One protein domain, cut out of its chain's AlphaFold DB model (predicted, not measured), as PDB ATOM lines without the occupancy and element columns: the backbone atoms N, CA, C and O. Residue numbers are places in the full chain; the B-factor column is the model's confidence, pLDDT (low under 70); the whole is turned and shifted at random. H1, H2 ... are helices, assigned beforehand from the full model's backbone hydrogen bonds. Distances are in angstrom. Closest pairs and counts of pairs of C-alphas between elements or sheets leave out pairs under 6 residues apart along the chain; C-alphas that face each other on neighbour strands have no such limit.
ATOM      1  N   LYS A   4     -38.186  86.271  28.929       89.44
ATOM      2  CA  LYS A   4     -39.166  85.348  29.522       89.44
ATOM      3  C   LYS A   4     -39.281  84.023  28.776       89.44
ATOM      4  O   LYS A   4     -39.534  82.996  29.398       89.44
ATOM      5  N   ASP A   5     -39.114  84.039  27.458       89.06
ATOM      6  CA  ASP A   5     -39.089  82.819  26.646       89.06
ATOM      7  C   ASP A   5     -37.757  82.091  26.818       89.06
ATOM      8  O   ASP A   5     -37.729  80.865  26.895       89.06
ATOM      9  N   LEU A   6     -36.662  82.844  26.950       91.25
ATOM     10  CA  LEU A   6     -35.356  82.289  27.285       91.25
ATOM     11  C   LEU A   6     -35.368  81.642  28.675       91.25
ATOM     12  O   LEU A   6     -34.852  80.536  28.825       91.25
ATOM     13  N   ALA A   7     -36.011  82.269  29.665       87.94
ATOM     14  CA  ALA A   7     -36.190  81.716  31.008       87.94
ATOM     15  C   ALA A   7     -36.979  80.395  30.989       87.94
ATOM     16  O   ALA A   7     -36.579  79.412  31.615       87.94
ATOM     17  N   ASP A   8     -38.079  80.361  30.232       86.12
ATOM     18  CA  ASP A   8     -38.943  79.186  30.101       86.12
ATOM     19  C   ASP A   8     -38.213  78.021  29.418       86.12
ATOM     20  O   ASP A   8     -38.235  76.902  29.923       86.12
ATOM     21  N   VAL A   9     -37.498  78.285  28.317       88.62
ATOM     22  CA  VAL A   9     -36.702  77.268  27.610       88.62
ATOM     23  C   VAL A   9     -35.541  76.769  28.466       88.62
ATOM     24  O   VAL A   9     -35.300  75.566  28.523       88.62
ATOM     25  N   THR A  10     -34.867  77.658  29.190       86.31
ATOM     26  CA  THR A  10     -33.764  77.297  30.093       86.31
ATOM     27  C   THR A  10     -34.236  76.354  31.206       86.31
ATOM     28  O   THR A  10     -33.634  75.303  31.422       86.31
ATOM     29  N   LEU A  11     -35.367  76.653  31.852       83.56
ATOM     30  CA  LEU A  11     -35.948  75.783  32.884       83.56
ATOM     31  C   LEU A  11     -36.570  74.499  32.312       83.56
ATOM     32  O   LEU A  11     -36.561  73.467  32.983       83.56
ATOM     33  N   SER A  12     -37.099  74.536  31.086       82.31
ATOM     34  CA  SER A  12     -37.621  73.356  30.385       82.31
ATOM     35  C   SER A  12     -36.532  72.420  29.854       82.31
ATOM     36  O   SER A  12     -36.788  71.226  29.752       82.31
ATOM     37  N   ASN A  13     -35.328  72.913  29.562       82.31
ATOM     38  CA  ASN A  13     -34.197  72.077  29.148       82.31
ATOM     39  C   ASN A  13     -33.410  71.544  30.352       82.31
ATOM     40  O   ASN A  13     -32.931  70.413  30.328       82.31
ATOM     41  N   ALA A  14     -33.367  72.296  31.457       75.69
ATOM     42  CA  ALA A  14     -32.803  71.824  32.723       75.69
ATOM     43  C   ALA A  14     -33.507  70.573  33.285       75.69
ATOM     44  O   ALA A  14     -32.994  69.927  34.197       75.69
ATOM     45  N   VAL A  15     -34.658  70.196  32.716       62.62
ATOM     46  CA  VAL A  15     -35.380  68.949  32.982       62.62
ATOM     47  C   VAL A  15     -34.522  67.708  32.751       62.62
ATOM     48  O   VAL A  15     -34.678  66.725  33.475       62.62
ATOM     49  N   GLU A  16     -33.615  67.754  31.774       61.25
ATOM     50  CA  GLU A  16     -32.752  66.620  31.433       61.25
ATOM     51  C   GLU A  16     -31.638  66.400  32.468       61.25
ATOM     52  O   GLU A  16     -31.182  65.273  32.649       61.25
ATOM     53  N   VAL A  17     -31.248  67.457  33.189       71.44
ATOM     54  CA  VAL A  17     -30.153  67.436  34.174       71.44
ATOM     55  C   VAL A  17     -30.689  67.332  35.609       71.44
ATOM     56  O   VAL A  17     -30.136  66.600  36.427       71.44
ATOM     57  N   TYR A  18     -31.816  67.992  35.911       75.44
ATOM     58  CA  TYR A  18     -32.413  68.075  37.249       75.44
ATOM     59  C   TYR A  18     -33.925  67.756  37.228       75.44
ATOM     60  O   TYR A  18     -34.772  68.659  37.289       75.44
ATOM     61  N   PRO A  19     -34.321  66.467  37.217       66.38
ATOM     62  CA  PRO A  19     -35.724  66.054  37.085       66.38
ATOM     63  C   PRO A  19     -36.636  66.526  38.236       66.38
ATOM     64  O   PRO A  19     -37.853  66.614  38.073       66.38
ATOM     65  N   GLY A  20     -36.075  66.872  39.403       69.06
ATOM     66  CA  GLY A  20     -36.834  67.460  40.513       69.06
ATOM     67  C   GLY A  20     -37.302  68.896  40.242       69.06
ATOM     68  O   GLY A  20     -38.429  69.251  40.583       69.06
ATOM     69  N   HIS A  21     -36.469  69.702  39.579       67.88
ATOM     70  CA  HIS A  21     -36.755  71.113  39.286       67.88
ATOM     71  C   HIS A  21     -37.699  71.273  38.090       67.88
ATOM     72  O   HIS A  21     -38.543  72.170  38.072       67.88
ATOM     73  N   ALA A  22     -37.636  70.332  37.146       66.50
ATOM     74  CA  ALA A  22     -38.589  70.173  36.051       66.50
ATOM     75  C   ALA A  22     -40.046  70.153  36.514       66.50
ATOM     76  O   ALA A  22     -40.907  70.868  35.995       66.50
ATOM     77  N   ARG A  23     -40.315  69.292  37.499       71.88
ATOM     78  CA  ARG A  23     -41.661  69.032  37.994       71.88
ATOM     79  C   ARG A  23     -42.207  70.258  38.708       71.88
ATOM     80  O   ARG A  23     -43.327  70.670  38.436       71.88
ATOM     81  N   GLU A  24     -41.375  70.892  39.522       75.62
ATOM     82  CA  GLU A  24     -41.729  72.123  40.214       75.62
ATOM     83  C   GLU A  24     -41.950  73.298  39.241       75.62
ATOM     84  O   GLU A  24     -42.883  74.082  39.410       75.62
ATOM     85  N   HIS A  25     -41.133  73.430  38.188       78.44
ATOM     86  CA  HIS A  25     -41.350  74.439  37.146       78.44
ATOM     87  C   HIS A  25     -42.657  74.195  36.380       78.44
ATOM     88  O   HIS A  25     -43.438  75.128  36.201       78.44
ATOM     89  N   GLY A  26     -42.938  72.947  35.996       75.56
ATOM     90  CA  GLY A  26     -44.203  72.561  35.371       75.56
ATOM     91  C   GLY A  26     -45.415  72.850  36.262       75.56
ATOM     92  O   GLY A  26     -46.396  73.431  35.797       75.56
ATOM     93  N   GLU A  27     -45.330  72.517  37.552       76.38
ATOM     94  CA  GLU A  27     -46.368  72.787  38.553       76.38
ATOM     95  C   GLU A  27     -46.611  74.294  38.732       76.38
ATOM     96  O   GLU A  27     -47.760  74.738  38.679       76.38
ATOM     97  N   ARG A  28     -45.551  75.109  38.841       73.12
ATOM     98  CA  ARG A  28     -45.677  76.576  38.921       73.12
ATOM     99  C   ARG A  28     -46.259  77.178  37.647       73.12
ATOM    100  O   ARG A  28     -47.154  78.015  37.727       73.12
ATOM    101  N   LYS A  29     -45.812  76.716  36.476       77.00
ATOM    102  CA  LYS A  29     -46.328  77.167  35.177       77.00
ATOM    103  C   LYS A  29     -47.821  76.862  35.030       77.00
ATOM    104  O   LYS A  29     -48.567  77.688  34.506       77.00
ATOM    105  N   CYS A  30     -48.276  75.717  35.545       72.69
ATOM    106  CA  CYS A  30     -49.697  75.365  35.585       72.69
ATOM    107  C   CYS A  30     -50.490  76.207  36.597       72.69
ATOM    108  O   CYS A  30     -51.645  76.535  36.328       72.69
ATOM    109  N   ALA A  31     -49.885  76.563  37.734       73.25
ATOM    110  CA  ALA A  31     -50.547  77.282  38.819       73.25
ATOM    111  C   ALA A  31     -50.714  78.786  38.553       73.25
ATOM    112  O   ALA A  31     -51.785  79.334  38.808       73.25
ATOM    113  N   THR A  32     -49.682  79.463  38.045       76.31
ATOM    114  CA  THR A  32     -49.691  80.931  37.911       76.31
ATOM    115  C   THR A  32     -49.861  81.410  36.474       76.31
ATOM    116  O   THR A  32     -50.169  82.582  36.270       76.31
ATOM    117  N   ARG A  33     -49.643  80.542  35.467       74.12
ATOM    118  CA  ARG A  33     -49.533  80.890  34.031       74.12
ATOM    119  C   ARG A  33     -48.527  82.011  33.710       74.12
ATOM    120  O   ARG A  33     -48.417  82.411  32.552       74.12
ATOM    121  N   ALA A  34     -47.790  82.507  34.700       78.00
ATOM    122  CA  ALA A  34     -46.824  83.576  34.547       78.00
ATOM    123  C   ALA A  34     -45.471  82.978  34.158       78.00
ATOM    124  O   ALA A  34     -45.009  82.015  34.772       78.00
ATOM    125  N   LYS A  35     -44.844  83.556  33.130       81.31
ATOM    126  CA  LYS A  35     -43.478  83.197  32.745       81.31
ATOM    127  C   LYS A  35     -42.509  83.767  33.788       81.31
ATOM    128  O   LYS A  35     -42.665  84.942  34.136       81.31
ATOM    129  N   PRO A  36     -41.554  82.971  34.296       81.38
ATOM    130  CA  PRO A  36     -40.554  83.469  35.228       81.38
ATOM    131  C   PRO A  36     -39.649  84.494  34.540       81.38
ATOM    132  O   PRO A  36     -39.428  84.445  33.329       81.38
ATOM    133  N   GLU A  37     -39.131  85.432  35.325       88.50
ATOM    134  CA  GLU A  37     -38.079  86.334  34.865       88.50
ATOM    135  C   GLU A  37     -36.759  85.560  34.738       88.50
ATOM    136  O   GLU A  37     -36.492  84.629  35.503       88.50
ATOM    137  N   LEU A  38     -35.900  85.969  33.803       87.06
ATOM    138  CA  LEU A  38     -34.641  85.274  33.517       87.06
ATOM    139  C   LEU A  38     -33.724  85.164  34.744       87.06
ATOM    140  O   LEU A  38     -33.132  84.116  34.972       87.06
ATOM    141  N   ARG A  39     -33.677  86.213  35.576       86.06
ATOM    142  CA  ARG A  39     -32.902  86.220  36.828       86.06
ATOM    143  C   ARG A  39     -33.388  85.193  37.854       86.06
ATOM    144  O   ARG A  39     -32.578  84.638  38.587       86.06
ATOM    145  N   ASP A  40     -34.697  84.951  37.919       86.56
ATOM    146  CA  ASP A  40     -35.262  83.922  38.803       86.56
ATOM    147  C   ASP A  40     -34.938  82.524  38.264       86.56
ATOM    148  O   ASP A  40     -34.545  81.634  39.014       86.56
ATOM    149  N   ALA A  41     -35.026  82.341  36.944       85.62
ATOM    150  CA  ALA A  41     -34.664  81.087  36.295       85.62
ATOM    151  C   ALA A  41     -33.193  80.704  36.528       85.62
ATOM    152  O   ALA A  41     -32.923  79.557  36.882       85.62
ATOM    153  N   THR A  42     -32.257  81.647  36.388       87.31
ATOM    154  CA  THR A  42     -30.828  81.397  36.635       87.31
ATOM    155  C   THR A  42     -30.548  81.092  38.103       87.31
ATOM    156  O   THR A  42     -29.916  80.081  38.394       87.31
ATOM    157  N   ALA A  43     -31.109  81.867  39.038       88.38
ATOM    158  CA  ALA A  43     -30.932  81.621  40.472       88.38
ATOM    159  C   ALA A  43     -31.462  80.239  40.898       88.38
ATOM    160  O   ALA A  43     -30.901  79.578  41.772       88.38
ATOM    161  N   ARG A  44     -32.550  79.768  40.281       82.62
ATOM    162  CA  ARG A  44     -33.089  78.426  40.539       82.62
ATOM    163  C   ARG A  44     -32.172  77.317  40.038       82.62
ATOM    164  O   ARG A  44     -32.132  76.266  40.666       82.62
ATOM    165  N   LEU A  45     -31.456  77.535  38.937       85.25
ATOM    166  CA  LEU A  45     -30.495  76.564  38.418       85.25
ATOM    167  C   LEU A  45     -29.208  76.531  39.235       85.25
ATOM    168  O   LEU A  45     -28.760  75.447  39.580       85.25
ATOM    169  N   GLU A  46     -28.684  77.690  39.629       85.88
ATOM    170  CA  GLU A  46     -27.511  77.778  40.508       85.88
ATOM    171  C   GLU A  46     -27.766  77.070  41.850       85.88
ATOM    172  O   GLU A  46     -26.938  76.301  42.335       85.88
ATOM    173  N   ASN A  47     -28.958  77.244  42.431       84.25
ATOM    174  CA  ASN A  47     -29.352  76.502  43.631       84.25
ATOM    175  C   ASN A  47     -29.491  74.989  43.377       84.25
ATOM    176  O   ASN A  47     -29.170  74.194  44.258       84.25
ATOM    177  N   ALA A  48     -29.958  74.577  42.194       79.06
ATOM    178  CA  ALA A  48     -30.059  73.163  41.822       79.06
ATOM    179  C   ALA A  48     -28.680  72.500  41.732       79.06
ATOM    180  O   ALA A  48     -28.500  71.378  42.205       79.06
ATOM    181  N   GLU A  49     -27.719  73.214  41.148       78.38
ATOM    182  CA  GLU A  49     -26.327  72.795  41.011       78.38
ATOM    183  C   GLU A  49     -25.669  72.649  42.386       78.38
ATOM    184  O   GLU A  49     -25.149  71.582  42.706       78.38
ATOM    185  N   LEU A  50     -25.852  73.635  43.272       79.56
ATOM    186  CA  LEU A  50     -25.403  73.551  44.665       79.56
ATOM    187  C   LEU A  50     -25.998  72.346  45.404       79.56
ATOM    188  O   LEU A  50     -25.297  71.679  46.162       79.56
ATOM    189  N   ILE A  51     -27.284  72.042  45.208       76.94
ATOM    190  CA  ILE A  51     -27.914  70.871  45.834       76.94
ATOM    191  C   ILE A  51     -27.335  69.572  45.260       76.94
ATOM    192  O   ILE A  51     -27.118  68.627  46.014       76.94
ATOM    193  N   ALA A  52     -27.066  69.510  43.956       73.00
ATOM    194  CA  ALA A  52     -26.495  68.329  43.316       73.00
ATOM    195  C   ALA A  52     -25.046  68.063  43.751       73.00
ATOM    196  O   ALA A  52     -24.707  66.912  44.029       73.00
TER     197      ALA A  52
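What this domain is: This is residues 4 to 52 of the 264 residues of the protein "CCHC-type domain-containing protein" of Phytophthora parasitica (UniProt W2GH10). The longest helix, H3, lies side by side with H1, and H2 runs back the opposite way, splayed from them, with its first half near the ends of both. The printed part has 49 residues with three named helices, H1, H2 and H3 along the chain, and no named strand: all helix. It is compact, with a radius of gyration of the C-alphas of 9.9 A, and spans 28 by 19 by 14 A.

How they stand to each other: H3, residues 38 to 52, touches H1, residues 4 to 16, the same way at a shallow tilt of 18 degrees; their closest C-alphas, of Leu 38 and Ala 7, are 4.6 A apart. H2, residues 19 to 32, forms a helical hairpin with H1, opposite ways at 36 degrees, only just a steep tilt; residues 11 to 15 of H1 touch residues 21 to 25 of H2, closest at the C-alphas of Val 15 and Ala 22, 4.6 A. H2 and H3 are close but not clearly touching, closest at the C-alphas of His 21 and Ala 48, 7.4 A. Every O i to N i+4 pair is within hydrogen-bond range in H3, against 7 of 9 in H1 and 8 of 10 in H2.

Where its parts are: H3 measures 21.2 A, H2 20.4 A and H1 19.9 A from first to last C-alpha. H1 begins at C-alpha 4 (-39.166, 85.348, 29.522); H3 ends at C-alpha 52 (-26.495, 68.329, 43.316).

The domain as a whole: The C-alphas farthest apart, of Arg 33 and Ala 52, are 27.8 A apart. Both links are tight, and the printed part has no cut. The model's pLDDT is under 70 at residues 15 to 16 and 19 to 22.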